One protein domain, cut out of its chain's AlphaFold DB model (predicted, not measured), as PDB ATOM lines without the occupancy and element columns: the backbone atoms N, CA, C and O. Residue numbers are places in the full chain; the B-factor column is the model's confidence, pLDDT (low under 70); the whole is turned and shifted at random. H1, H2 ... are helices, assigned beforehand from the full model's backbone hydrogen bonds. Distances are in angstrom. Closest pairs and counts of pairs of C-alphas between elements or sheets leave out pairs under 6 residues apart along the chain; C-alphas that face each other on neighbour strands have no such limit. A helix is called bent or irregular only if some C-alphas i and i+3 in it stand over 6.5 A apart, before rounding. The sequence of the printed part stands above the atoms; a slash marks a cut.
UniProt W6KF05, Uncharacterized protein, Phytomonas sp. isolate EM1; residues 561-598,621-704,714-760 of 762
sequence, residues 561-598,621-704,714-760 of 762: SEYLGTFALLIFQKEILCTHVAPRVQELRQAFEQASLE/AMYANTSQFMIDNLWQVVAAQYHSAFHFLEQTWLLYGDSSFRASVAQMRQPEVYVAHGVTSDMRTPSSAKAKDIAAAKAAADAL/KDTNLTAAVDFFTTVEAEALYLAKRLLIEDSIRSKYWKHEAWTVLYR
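Overview. This is residues 561 to 598, 621 to 704 and 714 to 760 of the 762 residues of an uncharacterized protein of Phytomonas sp. isolate EM1 (UniProt W6KF05). Three long helices, the bent but nearly straight H2, then H4, then H8, run roughly along the long axis of an elongated body, their centres making a triangle in which H4 packs on both H2 and H8, while H2 and H8 stay apart. H9 folds back along H8 as a helical hairpin, H5 crosses H8 steeply, and residues 593 to 598, 623 to 628 and 699 to 704 stick out. The printed part has 169 residues with nine named helices, H1 to H9 in chain order, and no named strand; the class is all helix. It is only just loose, close to compact, with a radius of gyration of the C-alphas of 18.6 A and spans of 62 by 36 by 26 A.

Arrangement. Begin at H2, residues 568 to 597, assigned as one helix by its hydrogen bonds but bent: C-alphas 579 and 582 are 6.6 A apart, and its arms H2a, 568 to 579, and H2b, 582 to 597, stand at 27 degrees. Look next at H4, residues 628 to 656, which is irregular, but only just, with C-alphas 632 and 635 6.8 A apart, and has a kink of 43 degrees near residue 635. Its residues 637 to 644 touch H2a, closest at the C-alphas of Lys 574 and Gln 641, 5.8 A, opposite ways at a shallow tilt of 31 degrees. The hub is H8, residues 714 to 742; it touches H4 at the C-alphas of Tyr 642 and Ala 732, 5.3 A, with a shallow tilt of 24 degrees, opposite ways. H9, residues 747 to 758, forms a hairpin with H8, closest at the C-alphas of Leu 740 and Ser 747, 4.7 A. H5, residues 659 to 668, touches H8 at a steep tilt of 64 degrees, closest at the C-alphas of Val 665 and Val 722, 5.6 A. H1, H3, H6 and H7, residues 561 to 565, 621 to 625, 671 to 676 and 690 to 704, touch no helix, but H1 is near H8. Within hydrogen-bond range are 20 of 25 O i to N i+4 pairs in H4, 10 of 11 in H7 and 24 of 25 in H8, and every such pair in H1, H2a, H2b, H3, H5, H6 and H9.

Along the chain. Find C-alpha 561 at (155.487, 297.118, 188.081), where H1 begins. H4 runs 42.1 A from C-alpha 628 at (148.063, 253.755, 191.424), H8 41.9 A, H2b 22.4 A and H7 19.3 A; H9 ends at C-alpha 758, (149.140, 278.546, 171.355).

Size, cuts and confidence. The C-alphas of Glu 598 and Leu 704 are the farthest apart, 64.0 A. Residues 599 to 620 and 705 to 713 are not printed, with gaps of 16.4 A and 15.0 A between C-alphas. The link from H6 to H7 is long, residues 677 to 689. Confidence is under 70 at residues 595 to 598, 621 to 633, 685 to 704 and 714 to 717 of this model.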
ATOM      1  N   SER A 561     155.035 297.558 186.755       83.31
ATOM      2  CA  SER A 561     155.487 297.118 188.081       83.31
ATOM      3  C   SER A 561     154.357 297.050 189.114       83.31
ATOM      4  O   SER A 561     154.296 296.074 189.857       83.31
ATOM      5  N   GLU A 562     153.434 298.020 189.139       85.75
ATOM      6  CA  GLU A 562     152.233 297.957 189.995       85.75
ATOM      7  C   GLU A 562     151.361 296.743 189.649       85.75
ATOM      8  O   GLU A 562     150.929 296.016 190.541       85.75
ATOM      9  N   TYR A 563     151.115 296.502 188.356       88.75
ATOM     10  CA  TYR A 563     150.285 295.382 187.916       88.75
ATOM     11  C   TYR A 563     150.959 294.026 188.178       88.75
ATOM     12  O   TYR A 563     150.342 293.141 188.777       88.75
ATOM     13  N   LEU A 564     152.236 293.874 187.807       87.19
ATOM     14  CA  LEU A 564     153.019 292.658 188.050       87.19
ATOM     15  C   LEU A 564     153.152 292.351 189.551       87.19
ATOM     16  O   LEU A 564     153.118 291.184 189.936       87.19
ATOM     17  N   GLY A 565     153.209 293.377 190.407       84.19
ATOM     18  CA  GLY A 565     153.218 293.224 191.864       84.19
ATOM     19  C   GLY A 565     151.992 292.510 192.439       84.19
ATOM     20  O   GLY A 565     152.105 291.851 193.469       84.19
ATOM     21  N   THR A 566     150.845 292.536 191.748       89.44
ATOM     22  CA  THR A 566     149.668 291.747 192.160       89.44
ATOM     23  C   THR A 566     149.881 290.236 192.021       89.44
ATOM     24  O   THR A 566     149.189 289.465 192.673       89.44
ATOM     25  N   PHE A 567     150.875 289.796 191.242       89.56
ATOM     26  CA  PHE A 567     151.224 288.385 191.051       89.56
ATOM     27  C   PHE A 567     152.387 287.916 191.940       89.56
ATOM     28  O   PHE A 567     152.906 286.823 191.723       89.56
ATOM     29  N   ALA A 568     152.812 288.692 192.944       86.25
ATOM     30  CA  ALA A 568     153.989 288.358 193.753       86.25
ATOM     31  C   ALA A 568     153.899 286.966 194.419       86.25
ATOM     32  O   ALA A 568     154.831 286.171 194.302       86.25
ATOM     33  N   LEU A 569     152.749 286.604 195.011       88.81
ATOM     34  CA  LEU A 569     152.556 285.255 195.569       88.81
ATOM     35  C   LEU A 569     152.428 284.156 194.498       88.81
ATOM     36  O   LEU A 569     152.718 282.997 194.786       88.81
ATOM     37  N   LEU A 570     152.057 284.494 193.256       90.38
ATOM     38  CA  LEU A 570     152.044 283.545 192.136       90.38
ATOM     39  C   LEU A 570     153.460 283.213 191.667       90.38
ATOM     40  O   LEU A 570     153.755 282.049 191.393       90.38
ATOM     41  N   ILE A 571     154.321 284.230 191.582       87.75
ATOM     42  CA  ILE A 571     155.744 284.079 191.262       87.75
ATOM     43  C   ILE A 571     156.406 283.223 192.346       87.75
ATOM     44  O   ILE A 571     156.970 282.182 192.023       87.75
ATOM     45  N   PHE A 572     156.213 283.578 193.618       85.56
ATOM     46  CA  PHE A 572     156.694 282.797 194.758       85.56
ATOM     47  C   PHE A 572     156.219 281.333 194.722       85.56
ATOM     48  O   PHE A 572     157.044 280.422 194.727       85.56
ATOM     49  N   GLN A 573     154.908 281.078 194.593       90.62
ATOM     50  CA  GLN A 573     154.374 279.709 194.514       90.62
ATOM     51  C   GLN A 573     155.033 278.909 193.382       90.62
ATOM     52  O   GLN A 573     155.394 277.746 193.560       90.62
ATOM     53  N   LYS A 574     155.195 279.531 192.211       89.31
ATOM     54  CA  LYS A 574     155.834 278.920 191.045       89.31
ATOM     55  C   LYS A 574     157.308 278.593 191.306       89.31
ATOM     56  O   LYS A 574     157.753 277.527 190.885       89.31
ATOM     57  N   GLU A 575     158.047 279.454 192.006       87.50
ATOM     58  CA  GLU A 575     159.418 279.149 192.421       87.50
ATOM     59  C   GLU A 575     159.457 277.934 193.354       87.50
ATOM     60  O   GLU A 575     160.156 276.976 193.033       87.50
ATOM     61  N   ILE A 576     158.635 277.886 194.410       88.81
ATOM     62  CA  ILE A 576     158.610 276.751 195.358       88.81
ATOM     63  C   ILE A 576     158.240 275.424 194.683       88.81
ATOM     64  O   ILE A 576     158.838 274.376 194.961       88.81
ATOM     65  N   LEU A 577     157.290 275.462 193.744       91.06
ATOM     66  CA  LEU A 577     156.930 274.307 192.918       91.06
ATOM     67  C   LEU A 577     158.109 273.810 192.063       91.06
ATOM     68  O   LEU A 577     158.165 272.622 191.748       91.06
ATOM     69  N   CYS A 578     159.040 274.685 191.682       88.81
ATOM     70  CA  CYS A 578     160.232 274.354 190.900       88.81
ATOM     71  C   CYS A 578     161.446 273.960 191.761       88.81
ATOM     72  O   CYS A 578     162.186 273.063 191.359       88.81
ATOM     73  N   THR A 579     161.667 274.598 192.914       87.12
ATOM     74  CA  THR A 579     162.876 274.419 193.744       87.12
ATOM     75  C   THR A 579     162.737 273.354 194.830       87.12
ATOM     76  O   THR A 579     163.738 272.721 195.160       87.12
ATOM     77  N   HIS A 580     161.531 273.109 195.356       88.44
ATOM     78  CA  HIS A 580     161.304 272.130 196.432       88.44
ATOM     79  C   HIS A 580     160.389 270.984 195.993       88.44
ATOM     80  O   HIS A 580     160.765 269.818 196.117       88.44
ATOM     81  N   VAL A 581     159.210 271.285 195.429       89.62
ATOM     82  CA  VAL A 581     158.219 270.234 195.123       89.62
ATOM     83  C   VAL A 581     158.650 269.363 193.938       89.62
ATOM     84  O   VAL A 581     158.603 268.139 194.035       89.62
ATOM     85  N   ALA A 582     159.112 269.946 192.825       89.44
ATOM     86  CA  ALA A 582     159.524 269.158 191.659       89.44
ATOM     87  C   ALA A 582     160.736 268.229 191.929       89.44
ATOM     88  O   ALA A 582     160.668 267.064 191.524       89.44
ATOM     89  N   PRO A 583     161.798 268.648 192.651       89.12
ATOM     90  CA  PRO A 583     162.856 267.735 193.090       89.12
ATOM     91  C   PRO A 583     162.353 266.628 194.022       89.12
ATOM     92  O   PRO A 583     162.743 265.475 193.847       89.12
ATOM     93  N   ARG A 584     161.434 266.934 194.951       85.69
ATOM     94  CA  ARG A 584     160.820 265.934 195.842       85.69
ATOM     95  C   ARG A 584     159.979 264.903 195.078       85.69
ATOM     96  O   ARG A 584     160.060 263.711 195.360       85.69
ATOM     97  N   VAL A 585     159.232 265.331 194.059       85.31
ATOM     98  CA  VAL A 585     158.530 264.433 193.122       85.31
ATOM     99  C   VAL A 585     159.515 263.545 192.356       85.31
ATOM    100  O   VAL A 585     159.264 262.351 192.193       85.31
ATOM    101  N   GLN A 586     160.652 264.092 191.911       85.12
ATOM    102  CA  GLN A 586     161.687 263.309 191.235       85.12
ATOM    103  C   GLN A 586     162.339 262.276 192.171       85.12
ATOM    104  O   GLN A 586     162.546 261.142 191.749       85.12
ATOM    105  N   GLU A 587     162.624 262.636 193.423       84.31
ATOM    106  CA  GLU A 587     163.157 261.733 194.454       84.31
ATOM    107  C   GLU A 587     162.207 260.548 194.706       84.31
ATOM    108  O   GLU A 587     162.609 259.391 194.578       84.31
ATOM    109  N   LEU A 588     160.924 260.830 194.974       78.50
ATOM    110  CA  LEU A 588     159.893 259.806 195.182       78.50
ATOM    111  C   LEU A 588     159.745 258.887 193.962       78.50
ATOM    112  O   LEU A 588     159.646 257.666 194.105       78.50
ATOM    113  N   ARG A 589     159.784 259.456 192.752       78.00
ATOM    114  CA  ARG A 589     159.747 258.683 191.507       78.00
ATOM    115  C   ARG A 589     160.984 257.795 191.342       78.00
ATOM    116  O   ARG A 589     160.836 256.644 190.942       78.00
ATOM    117  N   GLN A 590     162.183 258.291 191.647       81.31
ATOM    118  CA  GLN A 590     163.415 257.500 191.565       81.31
ATOM    119  C   GLN A 590     163.409 256.340 192.569       81.31
ATOM    120  O   GLN A 590     163.755 255.221 192.192       81.31
ATOM    121  N   ALA A 591     162.931 256.568 193.797       74.38
ATOM    122  CA  ALA A 591     162.739 255.509 194.788       74.38
ATOM    123  C   ALA A 591     161.723 254.450 194.314       74.38
ATOM    124  O   ALA A 591     161.969 253.251 194.453       74.38
ATOM    125  N   PHE A 592     160.615 254.866 193.691       71.06
ATOM    126  CA  PHE A 592     159.629 253.948 193.109       71.06
ATOM    127  C   PHE A 592     160.187 253.141 191.922       71.06
ATOM    128  O   PHE A 592     159.931 251.940 191.816       71.06
ATOM    129  N   GLU A 593     160.966 253.768 191.034       73.44
ATOM    130  CA  GLU A 593     161.613 253.092 189.902       73.44
ATOM    131  C   GLU A 593     162.670 252.079 190.382       73.44
ATOM    132  O   GLU A 593     162.680 250.944 189.902       73.44
ATOM    133  N   GLN A 594     163.488 252.422 191.385       71.44
ATOM    134  CA  GLN A 594     164.445 251.504 192.026       71.44
ATOM    135  C   GLN A 594     163.737 250.304 192.673       71.44
ATOM    136  O   GLN A 594     163.970 249.161 192.273       71.44
ATOM    137  N   ALA A 595     162.770 250.563 193.562       66.44
ATOM    138  CA  ALA A 595     161.969 249.532 194.224       66.44
ATOM    139  C   ALA A 595     161.086 248.714 193.256       66.44
ATOM    140  O   ALA A 595     160.486 247.712 193.659       66.44
ATOM    141  N   SER A 596     160.980 249.117 191.985       64.62
ATOM    142  CA  SER A 596     160.353 248.346 190.904       64.62
ATOM    143  C   SER A 596     161.354 247.454 190.164       64.62
ATOM    144  O   SER A 596     161.047 246.288 189.908       64.62
ATOM    145  N   LEU A 597     162.546 247.975 189.852       65.62
ATOM    146  CA  LEU A 597     163.597 247.275 189.105       65.62
ATOM    147  C   LEU A 597     164.207 246.102 189.881       65.62
ATOM    148  O   LEU A 597     164.450 245.052 189.289       65.62
ATOM    149  N   GLU A 598     164.390 246.237 191.195       57.06
ATOM    150  CA  GLU A 598     165.006 245.208 192.054       57.06
ATOM    151  C   GLU A 598     164.182 243.908 192.159       57.06
ATOM    152  O   GLU A 598     164.699 242.869 192.560       57.06
ATOM    153  N   ALA A 621     154.879 249.797 202.649       55.25
ATOM    154  CA  ALA A 621     154.487 251.130 203.101       55.25
ATOM    155  C   ALA A 621     153.958 251.996 201.947       55.25
ATOM    156  O   ALA A 621     152.975 252.709 202.132       55.25
ATOM    157  N   MET A 622     154.544 251.899 200.750       54.78
ATOM    158  CA  MET A 622     154.037 252.598 199.565       54.78
ATOM    159  C   MET A 622     152.670 252.053 199.128       54.78
ATOM    160  O   MET A 622     151.709 252.810 199.091       54.78
ATOM    161  N   TYR A 623     152.510 250.746 198.890       54.66
ATOM    162  CA  TYR A 623     151.212 250.200 198.451       54.66
ATOM    163  C   TYR A 623     150.109 250.218 199.527       54.66
ATOM    164  O   TYR A 623     148.931 250.151 199.178       54.66
ATOM    165  N   ALA A 624     150.452 250.322 200.816       52.31
ATOM    166  CA  ALA A 624     149.473 250.500 201.892       52.31
ATOM    167  C   ALA A 624     148.935 251.940 201.996       52.31
ATOM    168  O   ALA A 624     147.807 252.124 202.446       52.31
ATOM    169  N   ASN A 625     149.718 252.946 201.583       48.12
ATOM    170  CA  ASN A 625     149.357 254.366 201.696       48.12
ATOM    171  C   ASN A 625     149.053 255.043 200.345       48.12
ATOM    172  O   ASN A 625     148.451 256.113 200.323       48.12
ATOM    173  N   THR A 626     149.459 254.449 199.221       52.72
ATOM    174  CA  THR A 626     149.468 255.096 197.904       52.72
ATOM    175  C   THR A 626     148.834 254.187 196.850       52.72
ATOM    176  O   THR A 626     149.340 253.113 196.526       52.72
ATOM    177  N   SER A 627     147.710 254.626 196.284       56.28
ATOM    178  CA  SER A 627     147.066 253.943 195.151       56.28
ATOM    179  C   SER A 627     147.767 254.262 193.822       56.28
ATOM    180  O   SER A 627     148.443 255.285 193.710       56.28
ATOM    181  N   GLN A 628     147.551 253.453 192.775       52.06
ATOM    182  CA  GLN A 628     148.063 253.755 191.424       52.06
ATOM    183  C   GLN A 628     147.658 255.165 190.959       52.06
ATOM    184  O   GLN A 628     148.486 255.898 190.433       52.06
ATOM    185  N   PHE A 629     146.422 255.580 191.254       55.22
ATOM    186  CA  PHE A 629     145.911 256.919 190.954       55.22
ATOM    187  C   PHE A 629     146.735 258.042 191.611       55.22
ATOM    188  O   PHE A 629     146.881 259.111 191.031       55.22
ATOM    189  N   MET A 630     147.307 257.809 192.796       58.69
ATOM    190  CA  MET A 630     148.173 258.781 193.477       58.69
ATOM    191  C   MET A 630     149.579 258.822 192.862       58.69
ATOM    192  O   MET A 630     150.149 259.901 192.743       58.69
ATOM    193  N   ILE A 631     150.106 257.685 192.388       58.72
ATOM    194  CA  ILE A 631     151.361 257.633 191.612       58.72
ATOM    195  C   ILE A 631     151.190 258.384 190.282       58.72
ATOM    196  O   ILE A 631     152.035 259.203 189.918       58.72
ATOM    197  N   ASP A 632     150.063 258.178 189.598       59.56
ATOM    198  CA  ASP A 632     149.701 258.911 188.379       59.56
ATOM    199  C   ASP A 632     149.537 260.426 188.650       59.56
ATOM    200  O   ASP A 632     149.762 261.250 187.760       59.56
ATOM    201  N   ASN A 633     149.216 260.813 189.894       68.94
ATOM    202  CA  ASN A 633     149.076 262.205 190.327       68.94
ATOM    203  C   ASN A 633     150.408 262.912 190.652       68.94
ATOM    204  O   ASN A 633     150.399 264.102 190.954       68.94
ATOM    205  N   LEU A 634     151.570 262.254 190.535       73.75
ATOM    206  CA  LEU A 634     152.878 262.926 190.669       73.75
ATOM    207  C   LEU A 634     153.076 264.056 189.637       73.75
ATOM    208  O   LEU A 634     153.858 264.983 189.855       73.75
ATOM    209  N   TRP A 635     152.324 264.038 188.533       82.44
ATOM    210  CA  TRP A 635     152.286 265.127 187.552       82.44
ATOM    211  C   TRP A 635     151.577 266.395 188.038       82.44
ATOM    212  O   TRP A 635     151.655 267.428 187.369       82.44
ATOM    213  N   GLN A 636     150.938 266.372 189.212       85.56
ATOM    214  CA  GLN A 636     150.208 267.518 189.746       85.56
ATOM    215  C   GLN A 636     151.110 268.730 190.029       85.56
ATOM    216  O   GLN A 636     150.653 269.859 189.874       85.56
ATOM    217  N   VAL A 637     152.405 268.541 190.318       90.31
ATOM    218  CA  VAL A 637     153.364 269.662 190.400       90.31
ATOM    219  C   VAL A 637     153.522 270.384 189.053       90.31
ATOM    220  O   VAL A 637     153.561 271.612 189.006       90.31
ATOM    221  N   VAL A 638     153.537 269.640 187.941       91.19
ATOM    222  CA  VAL A 638     153.653 270.187 186.579       91.19
ATOM    223  C   VAL A 638     152.335 270.853 186.165       91.19
ATOM    224  O   VAL A 638     152.348 271.926 185.561       91.19
ATOM    225  N   ALA A 639     151.194 270.274 186.556       92.19
ATOM    226  CA  ALA A 639     149.873 270.882 186.393       92.19
ATOM    227  C   ALA A 639     149.734 272.190 187.198       92.19
ATOM    228  O   ALA A 639     149.230 273.182 186.678       92.19
ATOM    229  N   ALA A 640     150.232 272.237 188.436       92.94
ATOM    230  CA  ALA A 640     150.221 273.438 189.269       92.94
ATOM    231  C   ALA A 640     151.102 274.556 188.683       92.94
ATOM    232  O   ALA A 640     150.640 275.690 188.569       92.94
ATOM    233  N   GLN A 641     152.320 274.228 188.225       93.44
ATOM    234  CA  GLN A 641     153.186 275.159 187.485       93.44
ATOM    235  C   GLN A 641     152.481 275.700 186.229       93.44
ATOM    236  O   GLN A 641     152.510 276.907 185.977       93.44
ATOM    237  N   TYR A 642     151.798 274.829 185.470       95.44
ATOM    238  CA  TYR A 642     151.008 275.244 184.309       95.44
ATOM    239  C   TYR A 642     149.886 276.206 184.707       95.44
ATOM    240  O   TYR A 642     149.766 277.268 184.105       95.44
ATOM    241  N   HIS A 643     149.088 275.879 185.727       94.19
ATOM    242  CA  HIS A 643     147.968 276.721 186.143       94.19
ATOM    243  C   HIS A 643     148.419 278.096 186.660       94.19
ATOM    244  O   HIS A 643     147.759 279.088 186.358       94.19
ATOM    245  N   SER A 644     149.555 278.187 187.365       92.19
ATOM    246  CA  SER A 644     150.171 279.478 187.708       92.19
ATOM    247  C   SER A 644     150.515 280.286 186.450       92.19
ATOM    248  O   SER A 644     150.149 281.456 186.346       92.19
ATOM    249  N   ALA A 645     151.177 279.669 185.468       93.88
ATOM    250  CA  ALA A 645     151.518 280.340 184.216       93.88
ATOM    251  C   ALA A 645     150.262 280.760 183.421       93.88
ATOM    252  O   ALA A 645     150.189 281.892 182.947       93.88
ATOM    253  N   PHE A 646     149.252 279.891 183.329       95.00
ATOM    254  CA  PHE A 646     147.998 280.160 182.623       95.00
ATOM    255  C   PHE A 646     147.194 281.296 183.260       95.00
ATOM    256  O   PHE A 646     146.775 282.199 182.545       95.00
ATOM    257  N   HIS A 647     147.025 281.306 184.588       93.06
ATOM    258  CA  HIS A 647     146.304 282.380 185.280       93.06
ATOM    259  C   HIS A 647     146.959 283.748 185.034       93.06
ATOM    260  O   HIS A 647     146.277 284.717 184.708       93.06
ATOM    261  N   PHE A 648     148.293 283.828 185.109       94.19
ATOM    262  CA  PHE A 648     149.008 285.054 184.755       94.19
ATOM    263  C   PHE A 648     148.729 285.490 183.302       94.19
ATOM    264  O   PHE A 648     148.490 286.675 183.058       94.19
ATOM    265  N   LEU A 649     148.730 284.557 182.342       95.06
ATOM    266  CA  LEU A 649     148.471 284.854 180.928       95.06
ATOM    267  C   LEU A 649     147.026 285.316 180.692       95.06
ATOM    268  O   LEU A 649     146.831 286.343 180.048       95.06
ATOM    269  N   GLU A 650     146.039 284.616 181.251       93.19
ATOM    270  CA  GLU A 650     144.608 284.937 181.185       93.19
ATOM    271  C   GLU A 650     144.328 286.345 181.734       93.19
ATOM    272  O   GLU A 650     143.834 287.216 181.010       93.19
ATOM    273  N   GLN A 651     144.703 286.605 182.995       91.25
ATOM    274  CA  GLN A 651     144.465 287.904 183.627       91.25
ATOM    275  C   GLN A 651     145.220 289.024 182.892       91.25
ATOM    276  O   GLN A 651     144.640 290.085 182.643       91.25
ATOM    277  N   THR A 652     146.475 288.798 182.476       92.81
ATOM    278  CA  THR A 652     147.250 289.815 181.745       92.81
ATOM    279  C   THR A 652     146.649 290.092 180.369       92.81
ATOM    280  O   THR A 652     146.504 291.254 180.001       92.81
ATOM    281  N   TRP A 653     146.249 289.070 179.607       93.25
ATOM    282  CA  TRP A 653     145.716 289.230 178.249       93.25
ATOM    283  C   TRP A 653     144.349 289.921 178.218       93.25
ATOM    284  O   TRP A 653     144.090 290.740 177.326       93.25
ATOM    285  N   LEU A 654     143.479 289.607 179.182       88.50
ATOM    286  CA  LEU A 654     142.104 290.106 179.228       88.50
ATOM    287  C   LEU A 654     141.971 291.442 179.982       88.50
ATOM    288  O   LEU A 654     141.181 292.286 179.558       88.50
ATOM    289  N   LEU A 655     142.755 291.677 181.044       87.69
ATOM    290  CA  LEU A 655     142.629 292.883 181.880       87.69
ATOM    291  C   LEU A 655     143.670 293.969 181.571       87.69
ATOM    292  O   LEU A 655     143.319 295.147 181.528       87.69
ATOM    293  N   TYR A 656     144.939 293.603 181.362       89.31
ATOM    294  CA  TYR A 656     146.029 294.570 181.153       89.31
ATOM    295  C   TYR A 656     146.334 294.804 179.668       89.31
ATOM    296  O   TYR A 656     146.526 295.937 179.234       89.31
ATOM    297  N   GLY A 657     146.315 293.749 178.856       88.06
ATOM    298  CA  GLY A 657     146.618 293.802 177.434       88.06
ATOM    299  C   GLY A 657     145.567 294.583 176.655       88.06
ATOM    300  O   GLY A 657     144.426 294.142 176.528       88.06
ATOM    301  N   ASP A 658     145.946 295.743 176.125       88.00
ATOM    302  CA  ASP A 658     145.187 296.466 175.104       88.00
ATOM    303  C   ASP A 658     145.584 296.011 173.684       88.00
ATOM    304  O   ASP A 658     146.438 295.139 173.494       88.00
ATOM    305  N   SER A 659     144.967 296.601 172.659       88.81
ATOM    306  CA  SER A 659     145.259 296.285 171.255       88.81
ATOM    307  C   SER A 659     146.727 296.539 170.872       88.81
ATOM    308  O   SER A 659     147.247 295.854 169.992       88.81
ATOM    309  N   SER A 660     147.408 297.483 171.536       89.62
ATOM    310  CA  SER A 660     148.824 297.788 171.308       89.62
ATOM    311  C   SER A 660     149.712 296.695 171.902       89.62
ATOM    312  O   SER A 660     150.556 296.144 171.201       89.62
ATOM    313  N   PHE A 661     149.476 296.315 173.162       91.69
ATOM    314  CA  PHE A 661     150.162 295.204 173.823       91.69
ATOM    315  C   PHE A 661     150.012 293.898 173.041       91.69
ATOM    316  O   PHE A 661     151.007 293.242 172.738       91.69
ATOM    317  N   ARG A 662     148.784 293.538 172.648       93.00
ATOM    318  CA  ARG A 662     148.520 292.296 171.904       93.00
ATOM    319  C   ARG A 662     149.196 292.288 170.527       93.00
ATOM    320  O   ARG A 662     149.720 291.251 170.119       93.00
ATOM    321  N   ALA A 663     149.259 293.435 169.843       92.44
ATOM    322  CA  ALA A 663     150.018 293.580 168.602       92.44
ATOM    323  C   ALA A 663     151.534 293.422 168.828       92.44
ATOM    324  O   ALA A 663     152.186 292.699 168.074       92.44
ATOM    325  N   SER A 664     152.095 294.015 169.887       93.06
ATOM    326  CA  SER A 664     153.511 293.848 170.249       93.06
ATOM    327  C   SER A 664     153.860 292.406 170.640       93.06
ATOM    328  O   SER A 664     154.900 291.906 170.220       93.06
ATOM    329  N   VAL A 665     152.982 291.700 171.363       93.00
ATOM    330  CA  VAL A 665     153.120 290.258 171.653       93.00
ATOM    331  C   VAL A 665     153.132 289.440 170.356       93.00
ATOM    332  O   VAL A 665     154.023 288.613 170.160       93.00
ATOM    333  N   ALA A 666     152.205 289.706 169.429       91.94
ATOM    334  CA  ALA A 666     152.165 289.039 168.127       91.94
ATOM    335  C   ALA A 666     153.385 289.355 167.239       91.94
ATOM    336  O   ALA A 666     153.820 288.492 166.479       91.94
ATOM    337  N   GLN A 667     153.957 290.559 167.347       92.06
ATOM    338  CA  GLN A 667     155.181 290.948 166.641       92.06
ATOM    339  C   GLN A 667     156.437 290.307 167.251       92.06
ATOM    340  O   GLN A 667     157.320 289.890 166.506       92.06
ATOM    341  N   MET A 668     156.530 290.219 168.584       90.00
ATOM    342  CA  MET A 668     157.667 289.595 169.267       90.00
ATOM    343  C   MET A 668     157.683 288.075 169.063       90.00
ATOM    344  O   MET A 668     158.753 287.495 168.875       90.00
ATOM    345  N   ARG A 669     156.514 287.418 169.093       89.94
ATOM    346  CA  ARG A 669     156.415 285.976 168.847       89.94
ATOM    347  C   ARG A 669     155.070 285.578 168.238       89.94
ATOM    348  O   ARG A 669     154.010 285.716 168.857       89.94
ATOM    349  N   GLN A 670     155.124 285.033 167.028       89.12
ATOM    350  CA  GLN A 670     153.968 284.477 166.322       89.12
ATOM    351  C   GLN A 670     153.732 283.007 166.732       89.12
ATOM    352  O   GLN A 670     154.719 282.290 166.929       89.12
ATOM    353  N   PRO A 671     152.475 282.528 166.844       87.38
ATOM    354  CA  PRO A 671     152.155 281.126 167.155       87.38
ATOM    355  C   PRO A 671     152.896 280.103 166.282       87.38
ATOM    356  O   PRO A 671     153.346 279.062 166.763       87.38
ATOM    357  N   GLU A 672     153.084 280.431 165.005       88.00
ATOM    358  CA  GLU A 672     153.774 279.640 163.989       88.00
ATOM    359  C   GLU A 672     155.212 279.277 164.399       88.00
ATOM    360  O   GLU A 672     155.685 278.188 164.070       88.00
ATOM    361  N   VAL A 673     155.889 280.127 165.181       87.44
ATOM    362  CA  VAL A 673     157.242 279.868 165.707       87.44
ATOM    363  C   VAL A 673     157.246 278.616 166.592       87.44
ATOM    364  O   VAL A 673     158.118 277.757 166.445       87.44
ATOM    365  N   TYR A 674     156.228 278.448 167.445       88.50
ATOM    366  CA  TYR A 674     156.091 277.276 168.317       88.50
ATOM    367  C   TYR A 674     155.672 275.994 167.590       88.50
ATOM    368  O   TYR A 674     155.762 274.899 168.164       88.50
ATOM    369  N   VAL A 675     155.158 276.125 166.364       85.19
ATOM    370  CA  VAL A 675     154.806 275.010 165.476       85.19
ATOM    371  C   VAL A 675     156.030 274.581 164.665       85.19
ATOM    372  O   VAL A 675     156.290 273.387 164.548       85.19
ATOM    373  N   ALA A 676     156.815 275.538 164.162       83.00
ATOM    374  CA  ALA A 676     158.010 275.287 163.358       83.00
ATOM    375  C   ALA A 676     159.226 274.812 164.175       83.00
ATOM    376  O   ALA A 676     160.018 274.008 163.680       83.00
ATOM    377  N   HIS A 677     159.393 275.304 165.408       82.00
ATOM    378  CA  HIS A 677     160.606 275.085 166.213       82.00
ATOM    379  C   HIS A 677     160.348 274.475 167.601       82.00
ATOM    380  O   HIS A 677     161.294 274.193 168.336       82.00
ATOM    381  N   GLY A 678     159.085 274.238 167.967       85.94
ATOM    382  CA  GLY A 678     158.716 273.815 169.319       85.94
ATOM    383  C   GLY A 678     158.875 274.945 170.342       85.94
ATOM    384  O   GLY A 678     158.797 276.119 169.999       85.94
ATOM    385  N   VAL A 679     159.074 274.594 171.614       89.38
ATOM    386  CA  VAL A 679     159.487 275.559 172.646       89.38
ATOM    387  C   VAL A 679     160.932 275.252 173.018       89.38
ATOM    388  O   VAL A 679     161.221 274.165 173.517       89.38
ATOM    389  N   THR A 680     161.834 276.196 172.767       87.81
ATOM    390  CA  THR A 680     163.257 276.068 173.106       87.81
ATOM    391  C   THR A 680     163.521 276.493 174.557       87.81
ATOM    392  O   THR A 680     162.618 276.932 175.276       87.81
ATOM    393  N   SER A 681     164.751 276.312 175.051       83.38
ATOM    394  CA  SER A 681     165.070 276.683 176.439       83.38
ATOM    395  C   SER A 681     165.234 278.192 176.615       83.38
ATOM    396  O   SER A 681     164.792 278.728 177.623       83.38
ATOM    397  N   ASP A 682     165.802 278.866 175.617       83.50
ATOM    398  CA  ASP A 682     165.955 280.321 175.544       83.50
ATOM    399  C   ASP A 682     164.603 281.055 175.563       83.50
ATOM    400  O   ASP A 682     164.467 282.043 176.277       83.50
ATOM    401  N   MET A 683     163.569 280.527 174.892       86.31
ATOM    402  CA  MET A 683     162.208 281.093 174.924       86.31
ATOM    403  C   MET A 683     161.557 281.103 176.317       86.31
ATOM    404  O   MET A 683     160.602 281.855 176.514       86.31
ATOM    405  N   ARG A 684     162.035 280.260 177.247       83.62
ATOM    406  CA  ARG A 684     161.512 280.106 178.620       83.62
ATOM    407  C   ARG A 684     162.395 280.753 179.688       83.62
ATOM    408  O   ARG A 684     162.011 280.781 180.850       83.62
ATOM    409  N   THR A 685     163.576 281.251 179.326       66.19
ATOM    410  CA  THR A 685     164.465 281.961 180.251       66.19
ATOM    411  C   THR A 685     164.429 283.457 179.953       66.19
ATOM    412  O   THR A 685     164.832 283.835 178.850       66.19
ATOM    413  N   PRO A 686     164.042 284.333 180.901       56.16
ATOM    414  CA  PRO A 686     164.271 285.763 180.724       56.16
ATOM    415  C   PRO A 686     165.781 285.975 180.562       56.16
ATOM    416  O   PRO A 686     166.572 285.433 181.338       56.16
ATOM    417  N   SER A 687     166.203 286.693 179.515       47.12
ATOM    418  CA  SER A 687     167.621 286.721 179.124       47.12
ATOM    419  C   SER A 687     168.501 287.162 180.299       47.12
ATOM    420  O   SER A 687     168.242 288.206 180.897       47.12
ATOM    421  N   SER A 688     169.536 286.388 180.636       36.47
ATOM    422  CA  SER A 688     170.242 286.496 181.928       36.47
ATOM    423  C   SER A 688     170.984 287.819 182.164       36.47
ATOM    424  O   SER A 688     171.304 288.139 183.307       36.47
ATOM    425  N   ALA A 689     171.203 288.621 181.117       37.22
ATOM    426  CA  ALA A 689     171.620 290.017 181.247       37.22
ATOM    427  C   ALA A 689     170.510 290.896 181.867       37.22
ATOM    428  O   ALA A 689     170.763 291.621 182.825       37.22
ATOM    429  N   LYS A 690     169.266 290.759 181.382       44.19
ATOM    430  CA  LYS A 690     168.115 291.592 181.764       44.19
ATOM    431  C   LYS A 690     167.458 291.233 183.095       44.19
ATOM    432  O   LYS A 690     166.753 292.064 183.653       44.19
ATOM    433  N   ALA A 691     167.669 290.032 183.636       38.56
ATOM    434  CA  ALA A 691     167.153 289.701 184.971       38.56
ATOM    435  C   ALA A 691     167.704 290.673 186.038       38.56
ATOM    436  O   ALA A 691     166.973 291.119 186.921       38.56
ATOM    437  N   LYS A 692     168.969 291.093 185.886       37.69
ATOM    438  CA  LYS A 692     169.562 292.170 186.692       37.69
ATOM    439  C   LYS A 692     169.030 293.552 186.321       37.69
ATOM    440  O   LYS A 692     168.894 294.379 187.215       37.69
ATOM    441  N   ASP A 693     168.670 293.787 185.060       40.62
ATOM    442  CA  ASP A 693     168.040 295.042 184.632       40.62
ATOM    443  C   ASP A 693     166.631 295.231 185.215       40.62
ATOM    444  O   ASP A 693     166.227 296.369 185.404       40.62
ATOM    445  N   ILE A 694     165.890 294.174 185.574       45.31
ATOM    446  CA  ILE A 694     164.593 294.313 186.274       45.31
ATOM    447  C   ILE A 694     164.805 294.846 187.701       45.31
ATOM    448  O   ILE A 694     164.150 295.808 188.108       45.31
ATOM    449  N   ALA A 695     165.776 294.297 188.440       39.50
ATOM    450  CA  ALA A 695     166.158 294.813 189.757       39.50
ATOM    451  C   ALA A 695     166.779 296.224 189.668       39.50
ATOM    452  O   ALA A 695     166.440 297.116 190.449       39.50
ATOM    453  N   ALA A 696     167.645 296.459 188.676       37.72
ATOM    454  CA  ALA A 696     168.264 297.761 188.443       37.72
ATOM    455  C   ALA A 696     167.271 298.811 187.915       37.72
ATOM    456  O   ALA A 696     167.472 299.994 188.167       37.72
ATOM    457  N   ALA A 697     166.182 298.416 187.246       40.28
ATOM    458  CA  ALA A 697     165.115 299.324 186.831       40.28
ATOM    459  C   ALA A 697     164.298 299.837 188.025       40.28
ATOM    460  O   ALA A 697     163.953 301.017 188.019       40.28
ATOM    461  N   LYS A 698     164.050 299.022 189.069       40.72
ATOM    462  CA  LYS A 698     163.487 299.531 190.340       40.72
ATOM    463  C   LYS A 698     164.469 300.520 190.985       40.72
ATOM    464  O   LYS A 698     164.109 301.676 191.172       40.72
ATOM    465  N   ALA A 699     165.741 300.142 191.146       38.66
ATOM    466  CA  ALA A 699     166.770 301.035 191.699       38.66
ATOM    467  C   ALA A 699     166.964 302.349 190.901       38.66
ATOM    468  O   ALA A 699     167.237 303.398 191.483       38.66
ATOM    469  N   ALA A 700     166.809 302.318 189.573       37.31
ATOM    470  CA  ALA A 700     166.873 303.499 188.716       37.31
ATOM    471  C   ALA A 700     165.592 304.347 188.774       37.31
ATOM    472  O   ALA A 700     165.687 305.572 188.734       37.31
ATOM    473  N   ALA A 701     164.411 303.733 188.893       39.50
ATOM    474  CA  ALA A 701     163.145 304.446 189.072       39.50
ATOM    475  C   ALA A 701     163.096 305.169 190.427       39.50
ATOM    476  O   ALA A 701     162.751 306.351 190.477       39.50
ATOM    477  N   ASP A 702     163.536 304.501 191.497       38.62
ATOM    478  CA  ASP A 702     163.649 305.085 192.835       38.62
ATOM    479  C   ASP A 702     164.607 306.293 192.823       38.62
ATOM    480  O   ASP A 702     164.282 307.353 193.360       38.62
ATOM    481  N   ALA A 703     165.745 306.191 192.123       34.03
ATOM    482  CA  ALA A 703     166.696 307.295 191.956       34.03
ATOM    483  C   ALA A 703     166.183 308.443 191.058       34.03
ATOM    484  O   ALA A 703     166.485 309.610 191.317       34.03
ATOM    485  N   LEU A 704     165.410 308.143 190.007       37.41
ATOM    486  CA  LEU A 704     164.866 309.146 189.079       37.41
ATOM    487  C   LEU A 704     163.634 309.881 189.621       37.41
ATOM    488  O   LEU A 704     163.332 310.970 189.135       37.41
ATOM    489  N   LYS A 714     156.959 305.150 178.447       48.66
ATOM    490  CA  LYS A 714     155.886 304.211 178.085       48.66
ATOM    491  C   LYS A 714     156.379 303.037 177.231       48.66
ATOM    492  O   LYS A 714     155.983 301.901 177.482       48.66
ATOM    493  N   ASP A 715     157.280 303.291 176.283       51.16
ATOM    494  CA  ASP A 715     157.759 302.278 175.328       51.16
ATOM    495  C   ASP A 715     158.649 301.218 176.003       51.16
ATOM    496  O   ASP A 715     158.530 300.019 175.735       51.16
ATOM    497  N   THR A 716     159.495 301.640 176.948       58.00
ATOM    498  CA  THR A 716     160.355 300.749 177.745       58.00
ATOM    499  C   THR A 716     159.530 299.799 178.618       58.00
ATOM    500  O   THR A 716     159.794 298.597 178.644       58.00
ATOM    501  N   ASN A 717     158.490 300.319 179.280       66.88
ATOM    502  CA  ASN A 717     157.581 299.519 180.107       66.88
ATOM    503  C   ASN A 717     156.767 298.522 179.269       66.88
ATOM    504  O   ASN A 717     156.654 297.358 179.649       66.88
ATOM    505  N   LEU A 718     156.261 298.944 178.102       78.88
ATOM    506  CA  LEU A 718     155.567 298.047 177.173       78.88
ATOM    507  C   LEU A 718     156.484 296.905 176.710       78.88
ATOM    508  O   LEU A 718     156.078 295.746 176.710       78.88
ATOM    509  N   THR A 719     157.737 297.220 176.374       82.00
ATOM    510  CA  THR A 719     158.726 296.220 175.940       82.00
ATOM    511  C   THR A 719     158.983 295.171 177.025       82.00
ATOM    512  O   THR A 719     158.979 293.978 176.725       82.00
ATOM    513  N   ALA A 720     159.151 295.587 178.286       83.12
ATOM    514  CA  ALA A 720     159.367 294.675 179.412       83.12
ATOM    515  C   ALA A 720     158.150 293.773 179.694       83.12
ATOM    516  O   ALA A 720     158.314 292.574 179.929       83.12
ATOM    517  N   ALA A 721     156.931 294.321 179.614       87.12
ATOM    518  CA  ALA A 721     155.698 293.556 179.791       87.12
ATOM    519  C   ALA A 721     155.533 292.457 178.723       87.12
ATOM    520  O   ALA A 721     155.136 291.335 179.033       87.12
ATOM    521  N   VAL A 722     155.879 292.763 177.470       91.56
ATOM    522  CA  VAL A 722     155.786 291.831 176.332       91.56
ATOM    523  C   VAL A 722     156.878 290.744 176.385       91.56
ATOM    524  O   VAL A 722     156.588 289.572 176.125       91.56
ATOM    525  N   ASP A 723     158.108 291.097 176.781       88.69
ATOM    526  CA  ASP A 723     159.231 290.160 176.995       88.69
ATOM    527  C   ASP A 723     158.874 289.132 178.088       88.69
ATOM    528  O   ASP A 723     159.000 287.920 177.894       88.69
ATOM    529  N   PHE A 724     158.320 289.599 179.214       89.38
ATOM    530  CA  PHE A 724     157.876 288.731 180.308       89.38
ATOM    531  C   PHE A 724     156.657 287.877 179.918       89.38
ATOM    532  O   PHE A 724     156.677 286.662 180.119       89.38
ATOM    533  N   PHE A 725     155.630 288.466 179.290       93.75
ATOM    534  CA  PHE A 725     154.435 287.732 178.853       93.75
ATOM    535  C   PHE A 725     154.776 286.592 177.890       93.75
ATOM    536  O   PHE A 725     154.364 285.455 178.116       93.75
ATOM    537  N   THR A 726     155.585 286.850 176.854       93.75
ATOM    538  CA  THR A 726     155.980 285.784 175.917       93.75
ATOM    539  C   THR A 726     156.879 284.729 176.572       93.75
ATOM    540  O   THR A 726     156.830 283.562 176.182       93.75
ATOM    541  N   THR A 727     157.663 285.079 177.594       92.50
ATOM    542  CA  THR A 727     158.440 284.096 178.371       92.50
ATOM    543  C   THR A 727     157.516 283.124 179.119       92.50
ATOM    544  O   THR A 727     157.668 281.909 178.981       92.50
ATOM    545  N   VAL A 728     156.497 283.634 179.828       93.56
ATOM    546  CA  VAL A 728     155.510 282.793 180.536       93.56
ATOM    547  C   VAL A 728     154.628 281.998 179.559       93.56
ATOM    548  O   VAL A 728     154.298 280.847 179.829       93.56
ATOM    549  N   GLU A 729     154.306 282.556 178.391       95.81
ATOM    550  CA  GLU A 729     153.549 281.882 177.326       95.81
ATOM    551  C   GLU A 729     154.273 280.639 176.785       95.81
ATOM    552  O   GLU A 729     153.674 279.569 176.660       95.81
ATOM    553  N   ALA A 730     155.577 280.752 176.510       95.00
ATOM    554  CA  ALA A 730     156.396 279.605 176.120       95.00
ATOM    555  C   ALA A 730     156.433 278.538 177.215       95.00
ATOM    556  O   ALA A 730     156.377 277.343 176.921       95.00
ATOM    557  N   GLU A 731     156.530 278.952 178.475       94.00
ATOM    558  CA  GLU A 731     156.578 278.036 179.607       94.00
ATOM    559  C   GLU A 731     155.250 277.295 179.808       94.00
ATOM    560  O   GLU A 731     155.257 276.067 179.875       94.00
ATOM    561  N   ALA A 732     154.113 277.997 179.785       95.62
ATOM    562  CA  ALA A 732     152.783 277.388 179.816       95.62
ATOM    563  C   ALA A 732     152.594 276.399 178.653       95.62
ATOM    564  O   ALA A 732     152.170 275.261 178.861       95.62
ATOM    565  N   LEU A 733     152.985 276.783 177.432       95.56
ATOM    566  CA  LEU A 733     152.889 275.914 176.260       95.56
ATOM    567  C   LEU A 733     153.811 274.686 176.355       95.56
ATOM    568  O   LEU A 733     153.444 273.608 175.888       95.56
ATOM    569  N   TYR A 734     154.995 274.825 176.957       95.12
ATOM    570  CA  TYR A 734     155.898 273.708 177.244       95.12
ATOM    571  C   TYR A 734     155.296 272.755 178.281       95.12
ATOM    572  O   TYR A 734     155.267 271.551 178.039       95.12
ATOM    573  N   LEU A 735     154.767 273.279 179.391       94.56
ATOM    574  CA  LEU A 735     154.161 272.484 180.462       94.56
ATOM    575  C   LEU A 735     152.909 271.738 179.968       94.56
ATOM    576  O   LEU A 735     152.800 270.536 180.189       94.56
ATOM    577  N   ALA A 736     152.028 272.383 179.196       94.81
ATOM    578  CA  ALA A 736     150.864 271.724 178.596       94.81
ATOM    579  C   ALA A 736     151.253 270.662 177.547       94.81
ATOM    580  O   ALA A 736     150.700 269.562 177.545       94.81
ATOM    581  N   LYS A 737     152.245 270.935 176.679       93.19
ATOM    582  CA  LYS A 737     152.778 269.937 175.724       93.19
ATOM    583  C   LYS A 737     153.461 268.756 176.425       93.19
ATOM    584  O   LYS A 737     153.430 267.648 175.897       93.19
ATOM    585  N   ARG A 738     154.067 268.990 177.590       92.00
ATOM    586  CA  ARG A 738     154.676 267.972 178.451       92.00
ATOM    587  C   ARG A 738     153.602 267.093 179.106       92.00
ATOM    588  O   ARG A 738     153.622 265.878 178.929       92.00
ATOM    589  N   LEU A 739     152.612 267.707 179.753       91.50
ATOM    590  CA  LEU A 739     151.469 267.027 180.374       91.50
ATOM    591  C   LEU A 739     150.620 266.234 179.366       91.50
ATOM    592  O   LEU A 739     150.138 265.157 179.690       91.50
ATOM    593  N   LEU A 740     150.511 266.687 178.113       90.62
ATOM    594  CA  LEU A 740     149.880 265.932 177.019       90.62
ATOM    595  C   LEU A 740     150.535 264.557 176.749       90.62
ATOM    596  O   LEU A 740     149.882 263.676 176.189       90.62
ATOM    597  N   ILE A 741     151.808 264.380 177.116       88.44
ATOM    598  CA  ILE A 741     152.569 263.130 176.964       88.44
ATOM    599  C   ILE A 741     152.601 262.353 178.287       88.44
ATOM    600  O   ILE A 741     152.404 261.140 178.292       88.44
ATOM    601  N   GLU A 742     152.872 263.047 179.393       84.31
ATOM    602  CA  GLU A 742     153.102 262.453 180.714       84.31
ATOM    603  C   GLU A 742     151.795 262.089 181.451       84.31
ATOM    604  O   GLU A 742     151.690 261.003 182.022       84.31
ATOM    605  N   ASP A 743     150.766 262.937 181.373       83.81
ATOM    606  CA  ASP A 743     149.437 262.716 181.953       83.81
ATOM    607  C   ASP A 743     148.472 262.203 180.870       83.81
ATOM    608  O   ASP A 743     147.676 262.925 180.257       83.81
ATOM    609  N   SER A 744     148.568 260.896 180.614       80.50
ATOM    610  CA  SER A 744     147.735 260.212 179.618       80.50
ATOM    611  C   SER A 744     146.231 260.271 179.937       80.50
ATOM    612  O   SER A 744     145.413 260.292 179.011       80.50
ATOM    613  N   ILE A 745     145.862 260.372 181.222       81.06
ATOM    614  CA  ILE A 745     144.479 260.398 181.718       81.06
ATOM    615  C   ILE A 745     143.799 261.709 181.305       81.06
ATOM    616  O   ILE A 745     142.740 261.693 180.671       81.06
ATOM    617  N   ARG A 746     144.429 262.852 181.604       86.19
ATOM    618  CA  ARG A 746     143.932 264.193 181.258       86.19
ATOM    619  C   ARG A 746     144.446 264.683 179.895       86.19
ATOM    620  O   ARG A 746     144.183 265.819 179.517       86.19
ATOM    621  N   SER A 747     145.079 263.832 179.083       87.94
ATOM    622  CA  SER A 747     145.628 264.158 177.749       87.94
ATOM    623  C   SER A 747     144.695 264.959 176.818       87.94
ATOM    624  O   SER A 747     145.145 265.869 176.122       87.94
ATOM    625  N   LYS A 748     143.379 264.692 176.808       91.81
ATOM    626  CA  LYS A 748     142.405 265.500 176.037       91.81
ATOM    627  C   LYS A 748     142.272 266.936 176.552       91.81
ATOM    628  O   LYS A 748     142.117 267.844 175.739       91.81
ATOM    629  N   TYR A 749     142.325 267.118 177.869       92.19
ATOM    630  CA  TYR A 749     142.327 268.420 178.526       92.19
ATOM    631  C   TYR A 749     143.648 269.145 178.239       92.19
ATOM    632  O   TYR A 749     143.621 270.213 177.640       92.19
ATOM    633  N   TRP A 750     144.800 268.506 178.465       94.25
ATOM    634  CA  TRP A 750     146.112 269.095 178.153       94.25
ATOM    635  C   TRP A 750     146.305 269.444 176.670       94.25
ATOM    636  O   TRP A 750     146.992 270.411 176.341       94.25
ATOM    637  N   LYS A 751     145.640 268.726 175.752       94.44
ATOM    638  CA  LYS A 751     145.558 269.127 174.340       94.44
ATOM    639  C   LYS A 751     144.767 270.424 174.146       94.44
ATOM    640  O   LYS A 751     145.180 271.234 173.322       94.44
ATOM    641  N   HIS A 752     143.639 270.601 174.835       94.75
ATOM    642  CA  HIS A 752     142.862 271.841 174.772       94.75
ATOM    643  C   HIS A 752     143.687 273.007 175.318       94.75
ATOM    644  O   HIS A 752     143.938 273.943 174.570       94.75
ATOM    645  N   GLU A 753     144.227 272.874 176.530       95.44
ATOM    646  CA  GLU A 753     145.126 273.841 177.174       95.44
ATOM    647  C   GLU A 753     146.285 274.287 176.264       95.44
ATOM    648  O   GLU A 753     146.498 275.479 176.032       95.44
ATOM    649  N   ALA A 754     146.993 273.332 175.647       94.62
ATOM    650  CA  ALA A 754     148.078 273.633 174.715       94.62
ATOM    651  C   ALA A 754     147.615 274.380 173.448       94.62
ATOM    652  O   ALA A 754     148.415 275.090 172.841       94.62
ATOM    653  N   TRP A 755     146.355 274.230 173.025       94.44
ATOM    654  CA  TRP A 755     145.767 275.010 171.928       94.44
ATOM    655  C   TRP A 755     145.319 276.398 172.400       94.44
ATOM    656  O   TRP A 755     145.588 277.376 171.704       94.44
ATOM    657  N   THR A 756     144.717 276.498 173.587       94.38
ATOM    658  CA  THR A 756     144.299 277.755 174.222       94.38
ATOM    659  C   THR A 756     145.478 278.721 174.350       94.38
ATOM    660  O   THR A 756     145.397 279.847 173.860       94.38
ATOM    661  N   VAL A 757     146.618 278.259 174.883       94.75
ATOM    662  CA  VAL A 757     147.854 279.062 174.968       94.75
ATOM    663  C   VAL A 757     148.426 279.372 173.579       94.75
ATOM    664  O   VAL A 757     148.734 280.527 173.289       94.75
ATOM    665  N   LEU A 758     148.540 278.373 172.690       93.06
ATOM    666  CA  LEU A 758     149.140 278.546 171.355       93.06
ATOM    667  C   LEU A 758     148.421 279.608 170.510       93.06
ATOM    668  O   LEU A 758     149.080 280.398 169.838       93.06
ATOM    669  N   TYR A 759     147.088 279.632 170.548       92.19
ATOM    670  CA  TYR A 759     146.268 280.580 169.787       92.19
ATOM    671  C   TYR A 759     145.802 281.790 170.613       92.19
ATOM    672  O   TYR A 759     145.053 282.615 170.093       92.19
ATOM    673  N   ARG A 760     146.260 281.919 171.869       92.38
ATOM    674  CA  ARG A 760     145.928 283.012 172.805       92.38
ATOM    675  C   ARG A 760     144.415 283.193 173.014       92.38
ATOM    676  O   ARG A 760     143.913 284.312 173.087       92.38
TER     677      ARG A 760